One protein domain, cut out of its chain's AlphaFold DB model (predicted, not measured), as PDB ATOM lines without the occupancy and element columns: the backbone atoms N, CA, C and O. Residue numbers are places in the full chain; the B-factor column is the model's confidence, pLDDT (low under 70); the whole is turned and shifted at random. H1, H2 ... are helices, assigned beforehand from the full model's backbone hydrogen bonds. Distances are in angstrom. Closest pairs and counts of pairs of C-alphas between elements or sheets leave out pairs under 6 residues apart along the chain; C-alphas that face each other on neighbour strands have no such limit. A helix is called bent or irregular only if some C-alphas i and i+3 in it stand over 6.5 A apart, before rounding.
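AT A GLANCE: This is residues 413 to 489 of the 609 residues of an uncharacterized protein of Reticulomyxa filosa (UniProt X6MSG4). A small head of helices has one long helical arm: H1, H2 and the first part of H3 come together in the head, and H3 then runs far out of it. Residues 469 to 489, the last part of H3, stick out with nothing beside them, and H3 has a kink of 33 degrees near residue 469, where this free stretch begins. The printed part has 77 residues, with three named helices in the order H1, H2, H3 and no named strand, and its class is all helix. The whole is only just extended, close to loose, with a radius of gyration of the C-alphas of 17.5 A, and the C-alphas span 58 by 22 by 18 A, the arm making the length.

IN THESE COORDINATES: H1 is residues 413 to 427, 20.9 A from first to last C-alpha, and begins at C-alpha 413 at (422.227, 422.864, 277.620). After a short link of 7 residues comes H2, residues 435 to 445, 15.5 A long, with C-alpha 435 at (412.839, 411.266, 274.023). A tight link of 3 residues joins it to H3, residues 449 to 489, 57.5 A long, which ends at C-alpha 489 at (391.116, 374.016, 272.323). H3 is irregular: its C-alphas 450 and 453 are 7.1 A apart, and its line is a rough one.

HOW THE PARTS SIT: H1 touches H2, and their closest C-alphas, those of Cys 421 and Ser 435, are 5.6 A apart. These two helices run opposite ways at a steep tilt of 54 degrees. H1 also touches H3, which touches it with residues 449 to 457 alone. The closest C-alphas of H1 and H3 are those of Thr 420 and Tyr 453, 6.5 A apart. H1 and H3 run the same way at a steep tilt of 47 degrees. H2 and H3 are close but not clearly touching, with the closest C-alphas, those of Val 442 and Val 452, 6.9 A apart. They run opposite ways at a steep tilt of 59 degrees. In H1 and H2 every O i to N i+4 pair is within hydrogen-bond range, and in H3 33 of 37 are.

THE WHOLE: The C-alphas of Tyr 413 and Leu 489, the two farthest apart, are 58.2 A apart. Without the stretch that stands free, the body has 56 residues, spans 32 by 18 by 16 A and has a radius of gyration of 10.5 A. The printed part has no cut, and neither of its two links is long. The mean pLDDT of the printed part is 93.4, and no printed residue is under 70.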
ATOM      1  N   TYR A 413     421.810 424.270 277.562       90.88
ATOM      2  CA  TYR A 413     422.227 422.864 277.620       90.88
ATOM      3  C   TYR A 413     421.021 421.922 277.579       90.88
ATOM      4  O   TYR A 413     421.067 420.920 276.874       90.88
ATOM      5  N   GLU A 414     419.935 422.248 278.282       93.44
ATOM      6  CA  GLU A 414     418.709 421.448 278.253       93.44
ATOM      7  C   GLU A 414     418.063 421.477 276.855       93.44
ATOM      8  O   GLU A 414     417.713 420.426 276.320       93.44
ATOM      9  N   GLU A 415     418.013 422.643 276.202       93.69
ATOM     10  CA  GLU A 415     417.597 422.797 274.802       93.69
ATOM     11  C   GLU A 415     418.464 421.949 273.855       93.69
ATOM     12  O   GLU A 415     417.928 421.186 273.049       93.69
ATOM     13  N   TYR A 416     419.795 421.986 274.003       95.12
ATOM     14  CA  TYR A 416     420.705 421.116 273.249       95.12
ATOM     15  C   TYR A 416     420.406 419.623 273.468       95.12
ATOM     16  O   TYR A 416     420.407 418.853 272.503       95.12
ATOM     17  N   LEU A 417     420.120 419.196 274.704       96.12
ATOM     18  CA  LEU A 417     419.743 417.809 274.991       96.12
ATOM     19  C   LEU A 417     418.420 417.429 274.310       96.12
ATOM     20  O   LEU A 417     418.349 416.370 273.683       96.12
ATOM     21  N   HIS A 418     417.397 418.287 274.388       96.19
ATOM     22  CA  HIS A 418     416.108 418.075 273.727       96.19
ATOM     23  C   HIS A 418     416.256 417.977 272.201       96.19
ATOM     24  O   HIS A 418     415.762 417.015 271.609       96.19
ATOM     25  N   LEU A 419     416.982 418.909 271.575       97.12
ATOM     26  CA  LEU A 419     417.258 418.908 270.134       97.12
ATOM     27  C   LEU A 419     418.050 417.664 269.704       97.12
ATOM     28  O   LEU A 419     417.698 417.027 268.714       97.12
ATOM     29  N   THR A 420     419.065 417.264 270.476       97.38
ATOM     30  CA  THR A 420     419.873 416.064 270.193       97.38
ATOM     31  C   THR A 420     419.032 414.786 270.273       97.38
ATOM     32  O   THR A 420     419.131 413.925 269.400       97.38
ATOM     33  N   CYS A 421     418.166 414.663 271.286       97.12
ATOM     34  CA  CYS A 421     417.267 413.512 271.416       97.12
ATOM     35  C   CYS A 421     416.201 413.484 270.309       97.12
ATOM     36  O   CYS A 421     415.860 412.406 269.824       97.12
ATOM     37  N   ALA A 422     415.693 414.647 269.886       96.62
ATOM     38  CA  ALA A 422     414.753 414.752 268.772       96.62
ATOM     39  C   ALA A 422     415.404 414.356 267.437       96.62
ATOM     40  O   ALA A 422     414.853 413.520 266.724       96.62
ATOM     41  N   ALA A 423     416.599 414.877 267.134       97.31
ATOM     42  CA  ALA A 423     417.348 414.540 265.923       97.31
ATOM     43  C   ALA A 423     417.635 413.031 265.823       97.31
ATOM     44  O   ALA A 423     417.356 412.413 264.798       97.31
ATOM     45  N   LEU A 424     418.094 412.413 266.916       97.50
ATOM     46  CA  LEU A 424     418.340 410.968 266.960       97.50
ATOM     47  C   LEU A 424     417.060 410.131 266.832       97.50
ATOM     48  O   LEU A 424     417.093 409.062 266.225       97.50
ATOM     49  N   LYS A 425     415.918 410.604 267.352       96.94
ATOM     50  CA  LYS A 425     414.630 409.915 267.176       96.94
ATOM     51  C   LYS A 425     414.089 410.039 265.745       96.94
ATOM     52  O   LYS A 425     413.455 409.104 265.272       96.94
ATOM     53  N   ILE A 426     414.368 411.147 265.055       95.25
ATOM     54  CA  ILE A 426     414.077 411.318 263.620       95.25
ATOM     55  C   ILE A 426     414.968 410.392 262.778       95.25
ATOM     56  O   ILE A 426     414.483 409.777 261.834       95.25
ATOM     57  N   GLN A 427     416.247 410.250 263.139       95.88
ATOM     58  CA  GLN A 427     417.200 409.372 262.450       95.88
ATOM     59  C   GLN A 427     416.911 407.874 262.663       95.88
ATOM     60  O   GLN A 427     417.192 407.057 261.788       95.88
ATOM     61  N   HIS A 428     416.341 407.505 263.814       95.94
ATOM     62  CA  HIS A 428     416.034 406.121 264.188       95.94
ATOM     63  C   HIS A 428     414.566 405.975 264.642       95.94
ATOM     64  O   HIS A 428     414.304 405.714 265.823       95.94
ATOM     65  N   PRO A 429     413.582 406.141 263.732       95.38
ATOM     66  CA  PRO A 429     412.164 406.197 264.098       95.38
ATOM     67  C   PRO A 429     411.634 404.872 264.664       95.38
ATOM     68  O   PRO A 429     410.786 404.891 265.557       95.38
ATOM     69  N   ASN A 430     412.174 403.742 264.192       92.75
ATOM     70  CA  ASN A 430     411.690 402.391 264.495       92.75
ATOM     71  C   ASN A 430     412.011 401.909 265.921       92.75
ATOM     72  O   ASN A 430     411.328 401.022 266.418       92.75
ATOM     73  N   VAL A 431     413.029 402.474 266.582       95.19
ATOM     74  CA  VAL A 431     413.489 402.006 267.904       95.19
ATOM     75  C   VAL A 431     412.526 402.485 268.989       95.19
ATOM     76  O   VAL A 431     412.338 403.700 269.130       95.19
ATOM     77  N   ASP A 432     411.950 401.587 269.798       94.62
ATOM     78  CA  ASP A 432     410.949 401.957 270.819       94.62
ATOM     79  C   ASP A 432     411.578 402.543 272.100       94.62
ATOM     80  O   ASP A 432     411.633 401.953 273.186       94.62
ATOM     81  N   VAL A 433     412.110 403.756 271.945       96.06
ATOM     82  CA  VAL A 433     412.596 404.620 273.020       96.06
ATOM     83  C   VAL A 433     411.957 406.000 272.884       96.06
ATOM     84  O   VAL A 433     411.905 406.573 271.789       96.06
ATOM     85  N   SER A 434     411.478 406.547 274.004       96.94
ATOM     86  CA  SER A 434     410.964 407.915 274.090       96.94
ATOM     87  C   SER A 434     412.094 408.932 274.274       96.94
ATOM     88  O   SER A 434     413.135 408.637 274.866       96.94
ATOM     89  N   SER A 435     411.882 410.169 273.823       95.69
ATOM     90  CA  SER A 435     412.839 411.266 274.023       95.69
ATOM     91  C   SER A 435     413.153 411.504 275.507       95.69
ATOM     92  O   SER A 435     414.316 411.685 275.856       95.69
ATOM     93  N   GLU A 436     412.159 411.410 276.399       95.94
ATOM     94  CA  GLU A 436     412.371 411.553 277.848       95.94
ATOM     95  C   GLU A 436     413.266 410.444 278.429       95.94
ATOM     96  O   GLU A 436     414.076 410.714 279.315       95.94
ATOM     97  N   ALA A 437     413.201 409.213 277.906       97.25
ATOM     98  CA  ALA A 437     414.095 408.136 278.332       97.25
ATOM     99  C   ALA A 437     415.557 408.407 277.924       97.25
ATOM    100  O   ALA A 437     416.468 408.195 278.731       97.25
ATOM    101  N   LEU A 438     415.788 408.945 276.717       96.94
ATOM    102  CA  LEU A 438     417.121 409.380 276.271       96.94
ATOM    103  C   LEU A 438     417.654 410.518 277.162       96.94
ATOM    104  O   LEU A 438     418.776 410.430 277.667       96.94
ATOM    105  N   LEU A 439     416.831 411.535 277.446       96.69
ATOM    106  CA  LEU A 439     417.173 412.632 278.361       96.69
ATOM    107  C   LEU A 439     417.521 412.116 279.762       96.69
ATOM    108  O   LEU A 439     418.539 412.504 280.341       96.69
ATOM    109  N   GLN A 440     416.718 411.198 280.303       97.00
ATOM    110  CA  GLN A 440     416.967 410.595 281.608       97.00
ATOM    111  C   GLN A 440     418.288 409.811 281.627       97.00
ATOM    112  O   GLN A 440     419.042 409.929 282.596       97.00
ATOM    113  N   MET A 441     418.629 409.081 280.557       96.75
ATOM    114  CA  MET A 441     419.928 408.414 280.433       96.75
ATOM    115  C   MET A 441     421.100 409.403 280.471       96.75
ATOM    116  O   MET A 441     422.047 409.178 281.230       96.75
ATOM    117  N   VAL A 442     421.035 410.517 279.732       96.81
ATOM    118  CA  VAL A 442     422.095 411.545 279.757       96.81
ATOM    119  C   VAL A 442     422.219 412.174 281.146       96.81
ATOM    120  O   VAL A 442     423.324 412.230 281.695       96.81
ATOM    121  N   ARG A 443     421.094 412.581 281.751       95.06
ATOM    122  CA  ARG A 443     421.041 413.182 283.096       95.06
ATOM    123  C   ARG A 443     421.619 412.241 284.168       95.06
ATOM    124  O   ARG A 443     422.361 412.693 285.040       95.06
ATOM    125  N   VAL A 444     421.341 410.935 284.091       96.94
ATOM    126  CA  VAL A 444     421.886 409.915 285.013       96.94
ATOM    127  C   VAL A 444     423.383 409.677 284.787       96.94
ATOM    128  O   VAL A 444     424.136 409.564 285.756       96.94
ATOM    129  N   LYS A 445     423.835 409.616 283.528       95.88
ATOM    130  CA  LYS A 445     425.243 409.363 283.174       95.88
ATOM    131  C   LYS A 445     426.151 410.593 283.322       95.88
ATOM    132  O   LYS A 445     427.364 410.414 283.387       95.88
ATOM    133  N   LYS A 446     425.585 411.806 283.404       95.25
ATOM    134  CA  LYS A 446     426.301 413.095 283.520       95.25
ATOM    135  C   LYS A 446     427.373 413.275 282.437       95.25
ATOM    136  O   LYS A 446     428.528 413.588 282.725       95.25
ATOM    137  N   LEU A 447     426.990 413.022 281.188       92.69
ATOM    138  CA  LEU A 447     427.909 413.075 280.052       92.69
ATOM    139  C   LEU A 447     428.273 414.527 279.694       92.69
ATOM    140  O   LEU A 447     427.393 415.389 279.692       92.69
ATOM    141  N   PRO A 448     429.542 414.816 279.346       92.44
ATOM    142  CA  PRO A 448     429.912 416.120 278.803       92.44
ATOM    143  C   PRO A 448     429.248 416.329 277.436       92.44
ATOM    144  O   PRO A 448     429.052 415.360 276.701       92.44
ATOM    145  N   PHE A 449     428.929 417.581 277.082       91.56
ATOM    146  CA  PHE A 449     428.067 417.896 275.930       91.56
ATOM    147  C   PHE A 449     428.514 417.208 274.627       91.56
ATOM    148  O   PHE A 449     427.707 416.559 273.970       91.56
ATOM    149  N   TRP A 450     429.816 417.224 274.324       93.38
ATOM    150  CA  TRP A 450     430.390 416.642 273.102       93.38
ATOM    151  C   TRP A 450     430.309 415.108 273.014       93.38
ATOM    152  O   TRP A 450     430.596 414.549 271.962       93.38
ATOM    153  N   ARG A 451     429.941 414.407 274.097       97.00
ATOM    154  CA  ARG A 451     429.731 412.945 274.102       97.00
ATOM    155  C   ARG A 451     428.263 412.534 274.091       97.00
ATOM    156  O   ARG A 451     427.992 411.341 274.007       97.00
ATOM    157  N   VAL A 452     427.323 413.475 274.196       97.31
ATOM    158  CA  VAL A 452     425.890 413.155 274.277       97.31
ATOM    159  C   VAL A 452     425.414 412.466 273.000       97.31
ATOM    160  O   VAL A 452     424.860 411.373 273.082       97.31
ATOM    161  N   TYR A 453     425.681 413.064 271.835       97.44
ATOM    162  CA  TYR A 453     425.260 412.520 270.540       97.44
ATOM    163  C   TYR A 453     425.856 411.129 270.268       97.44
ATOM    164  O   TYR A 453     425.109 410.183 270.043       97.44
ATOM    165  N   ASP A 454     427.181 410.979 270.376       97.75
ATOM    166  CA  ASP A 454     427.886 409.705 270.152       97.75
ATOM    167  C   ASP A 454     427.400 408.591 271.102       97.75
ATOM    168  O   ASP A 454     427.148 407.465 270.675       97.75
ATOM    169  N   TYR A 455     427.177 408.903 272.385       98.00
ATOM    170  CA  TYR A 455     426.657 407.925 273.344       98.00
ATOM    171  C   TYR A 455     425.215 407.498 273.039       98.00
ATOM    172  O   TYR A 455     424.909 406.305 273.075       98.00
ATOM    173  N   LEU A 456     424.324 408.452 272.749       97.81
ATOM    174  CA  LEU A 456     422.920 408.155 272.458       97.81
ATOM    175  C   LEU A 456     422.743 407.462 271.099       97.81
ATOM    176  O   LEU A 456     421.916 406.560 270.996       97.81
ATOM    177  N   SER A 457     423.540 407.825 270.090       97.88
ATOM    178  CA  SER A 457     423.558 407.158 268.783       97.88
ATOM    179  C   SER A 457     423.969 405.690 268.923       97.88
ATOM    180  O   SER A 457     423.226 404.808 268.498       97.88
ATOM    181  N   ARG A 458     425.078 405.397 269.624       97.81
ATOM    182  CA  ARG A 458     425.495 404.010 269.899       97.81
ATOM    183  C   ARG A 458     424.443 403.227 270.680       97.81
ATOM    184  O   ARG A 458     424.199 402.078 270.342       97.81
ATOM    185  N   TYR A 459     423.805 403.841 271.678       97.88
ATOM    186  CA  TYR A 459     422.735 403.194 272.440       97.88
ATOM    187  C   TYR A 459     421.525 402.830 271.564       97.88
ATOM    188  O   TYR A 459     420.982 401.735 271.698       97.88
ATOM    189  N   LEU A 460     421.107 403.719 270.657       97.50
ATOM    190  CA  LEU A 460     420.005 403.446 269.731       97.50
ATOM    191  C   LEU A 460     420.378 402.383 268.689       97.50
ATOM    192  O   LEU A 460     419.544 401.535 268.393       97.50
ATOM    193  N   LEU A 461     421.615 402.380 268.183       96.88
ATOM    194  CA  LEU A 461     422.114 401.352 267.261       96.88
ATOM    195  C   LEU A 461     422.218 399.971 267.930       96.88
ATOM    196  O   LEU A 461     421.722 398.993 267.382       96.88
ATOM    197  N   GLU A 462     422.798 399.892 269.132       97.12
ATOM    198  CA  GLU A 462     422.883 398.654 269.925       97.12
ATOM    199  C   GLU A 462     421.483 398.105 270.235       97.12
ATOM    200  O   GLU A 462     421.236 396.903 270.134       97.12
ATOM    201  N   ARG A 463     420.532 398.993 270.551       95.69
ATOM    202  CA  ARG A 463     419.144 398.608 270.798       95.69
ATOM    203  C   ARG A 463     418.404 398.179 269.530       95.69
ATOM    204  O   ARG A 463     417.651 397.218 269.601       95.69
ATOM    205  N   MET A 464     418.643 398.828 268.391       95.25
ATOM    206  CA  MET A 464     418.087 398.427 267.095       95.25
ATOM    207  C   MET A 464     418.557 397.022 266.700       95.25
ATOM    208  O   MET A 464     417.735 396.186 266.349       95.25
ATOM    209  N   GLN A 465     419.855 396.735 266.842       95.25
ATOM    210  CA  GLN A 465     420.425 395.401 266.604       95.25
ATOM    211  C   GLN A 465     419.866 394.353 267.577       95.25
ATOM    212  O   GLN A 465     419.640 393.201 267.204       95.25
ATOM    213  N   TRP A 466     419.620 394.736 268.834       94.81
ATOM    214  CA  TRP A 466     418.974 393.855 269.807       94.81
ATOM    215  C   TRP A 466     417.512 393.567 269.440       94.81
ATOM    216  O   TRP A 466     417.100 392.411 269.481       94.81
ATOM    217  N   GLU A 467     416.746 394.589 269.046       91.75
ATOM    218  CA  GLU A 467     415.360 394.453 268.585       91.75
ATOM    219  C   GLU A 467     415.308 393.564 267.325       91.75
ATOM    220  O   GLU A 467     414.593 392.566 267.329       91.75
ATOM    221  N   GLU A 468     416.166 393.787 266.324       90.94
ATOM    222  CA  GLU A 468     416.285 392.950 265.114       90.94
ATOM    223  C   GLU A 468     416.605 391.469 265.416       90.94
ATOM    224  O   GLU A 468     416.064 390.566 264.777       90.94
ATOM    225  N   HIS A 469     417.450 391.187 266.414       92.38
ATOM    226  CA  HIS A 469     417.831 389.815 266.770       92.38
ATOM    227  C   HIS A 469     416.890 389.109 267.761       92.38
ATOM    228  O   HIS A 469     416.824 387.876 267.743       92.38
ATOM    229  N   GLU A 470     416.199 389.826 268.652       89.44
ATOM    230  CA  GLU A 470     415.329 389.232 269.683       89.44
ATOM    231  C   GLU A 470     413.835 389.319 269.352       89.44
ATOM    232  O   GLU A 470     413.101 388.393 269.704       89.44
ATOM    233  N   GLN A 471     413.366 390.338 268.624       84.50
ATOM    234  CA  GLN A 471     411.966 390.436 268.196       84.50
ATOM    235  C   GLN A 471     411.475 389.183 267.445       84.50
ATOM    236  O   GLN A 471     410.479 388.610 267.889       84.50
ATOM    237  N   PRO A 472     412.168 388.642 266.417       87.19
ATOM    238  CA  PRO A 472     411.717 387.412 265.759       87.19
ATOM    239  C   PRO A 472     411.734 386.187 266.689       87.19
ATOM    240  O   PRO A 472     410.982 385.238 266.473       87.19
ATOM    241  N   LYS A 473     412.553 386.181 267.754       92.00
ATOM    242  CA  LYS A 473     412.555 385.100 268.758       92.00
ATOM    243  C   LYS A 473     411.362 385.208 269.703       92.00
ATOM    244  O   LYS A 473     410.795 384.175 270.058       92.00
ATOM    245  N   LEU A 474     410.989 386.428 270.092       88.00
ATOM    246  CA  LEU A 474     409.809 386.721 270.906       88.00
ATOM    247  C   LEU A 474     408.527 386.427 270.122       88.00
ATOM    248  O   LEU A 474     407.712 385.634 270.583       88.00
ATOM    249  N   GLU A 475     408.404 386.924 268.891       89.62
ATOM    250  CA  GLU A 475     407.273 386.627 268.004       89.62
ATOM    251  C   GLU A 475     407.155 385.120 267.719       89.62
ATOM    252  O   GLU A 475     406.065 384.554 267.799       89.62
ATOM    253  N   ALA A 476     408.271 384.415 267.491       90.06
ATOM    254  CA  ALA A 476     408.259 382.959 267.350       90.06
ATOM    255  C   ALA A 476     407.948 382.208 268.661       90.06
ATOM    256  O   ALA A 476     407.528 381.047 268.609       90.06
ATOM    257  N   ALA A 477     408.173 382.810 269.832       90.94
ATOM    258  CA  ALA A 477     407.789 382.243 271.124       90.94
ATOM    259  C   ALA A 477     406.289 382.435 271.385       90.94
ATOM    260  O   ALA A 477     405.615 381.463 271.736       90.94
ATOM    261  N   ASP A 478     405.757 383.627 271.123       89.94
ATOM    262  CA  ASP A 478     404.337 383.948 271.260       89.94
ATOM    263  C   ASP A 478     403.493 383.173 270.240       89.94
ATOM    264  O   ASP A 478     402.522 382.520 270.622       89.94
ATOM    265  N   ALA A 479     403.934 383.064 268.981       90.62
ATOM    266  CA  ALA A 479     403.286 382.217 267.976       90.62
ATOM    267  C   ALA A 479     403.249 380.727 268.383       90.62
ATOM    268  O   ALA A 479     402.266 380.029 268.125       90.62
ATOM    269  N   LYS A 480     404.281 380.214 269.074       91.50
ATOM    270  CA  LYS A 480     404.261 378.856 269.661       91.50
ATOM    271  C   LYS A 480     403.298 378.760 270.848       91.50
ATOM    272  O   LYS A 480     402.684 377.709 271.057       91.50
ATOM    273  N   LEU A 481     403.157 379.826 271.629       91.06
ATOM    274  CA  LEU A 481     402.247 379.891 272.769       91.06
ATOM    275  C   LEU A 481     400.784 379.899 272.289       91.06
ATOM    276  O   LEU A 481     399.992 379.075 272.751       91.06
ATOM    277  N   ASP A 482     400.462 380.686 271.262       87.50
ATOM    278  CA  ASP A 482     399.147 380.712 270.613       87.50
ATOM    279  C   ASP A 482     398.836 379.425 269.837       87.50
ATOM    280  O   ASP A 482     397.713 378.911 269.912       87.50
ATOM    281  N   TYR A 483     399.823 378.824 269.164       88.56
ATOM    282  CA  TYR A 483     399.656 377.510 268.537       88.56
ATOM    283  C   TYR A 483     399.337 376.428 269.580       88.56
ATOM    284  O   TYR A 483     398.411 375.635 269.398       88.56
ATOM    285  N   THR A 484     400.046 376.405 270.716       85.12
ATOM    286  CA  THR A 484     399.778 375.426 271.787       85.12
ATOM    287  C   THR A 484     398.491 375.715 272.566       85.12
ATOM    288  O   THR A 484     397.838 374.772 273.021       85.12
ATOM    289  N   ALA A 485     398.062 376.976 272.680       85.81
ATOM    290  CA  ALA A 485     396.737 377.337 273.183       85.81
ATOM    291  C   ALA A 485     395.629 376.845 272.234       85.81
ATOM    292  O   ALA A 485     394.696 376.162 272.666       85.81
ATOM    293  N   SER A 486     395.782 377.084 270.930       84.38
ATOM    294  CA  SER A 486     394.855 376.636 269.883       84.38
ATOM    295  C   SER A 486     394.763 375.110 269.801       84.38
ATOM    296  O   SER A 486     393.666 374.551 269.708       84.38
ATOM    297  N   GLN A 487     395.894 374.406 269.933       80.56
ATOM    298  CA  GLN A 487     395.943 372.943 269.993       80.56
ATOM    299  C   GLN A 487     395.216 372.390 271.234       80.56
ATOM    300  O   GLN A 487     394.547 371.360 271.150       80.56
ATOM    301  N   LYS A 488     395.278 373.081 272.383       77.75
ATOM    302  CA  LYS A 488     394.515 372.699 273.587       77.75
ATOM    303  C   LYS A 488     393.005 372.891 273.431       77.75
ATOM    304  O   LYS A 488     392.262 372.115 274.026       77.75
ATOM    305  N   LEU A 489     392.544 373.870 272.646       71.62
ATOM    306  CA  LEU A 489     391.116 374.016 272.323       71.62
ATOM    307  C   LEU A 489     390.628 373.005 271.273       71.62
ATOM    308  O   LEU A 489     389.462 372.620 271.306       71.62
TER     309      LEU A 489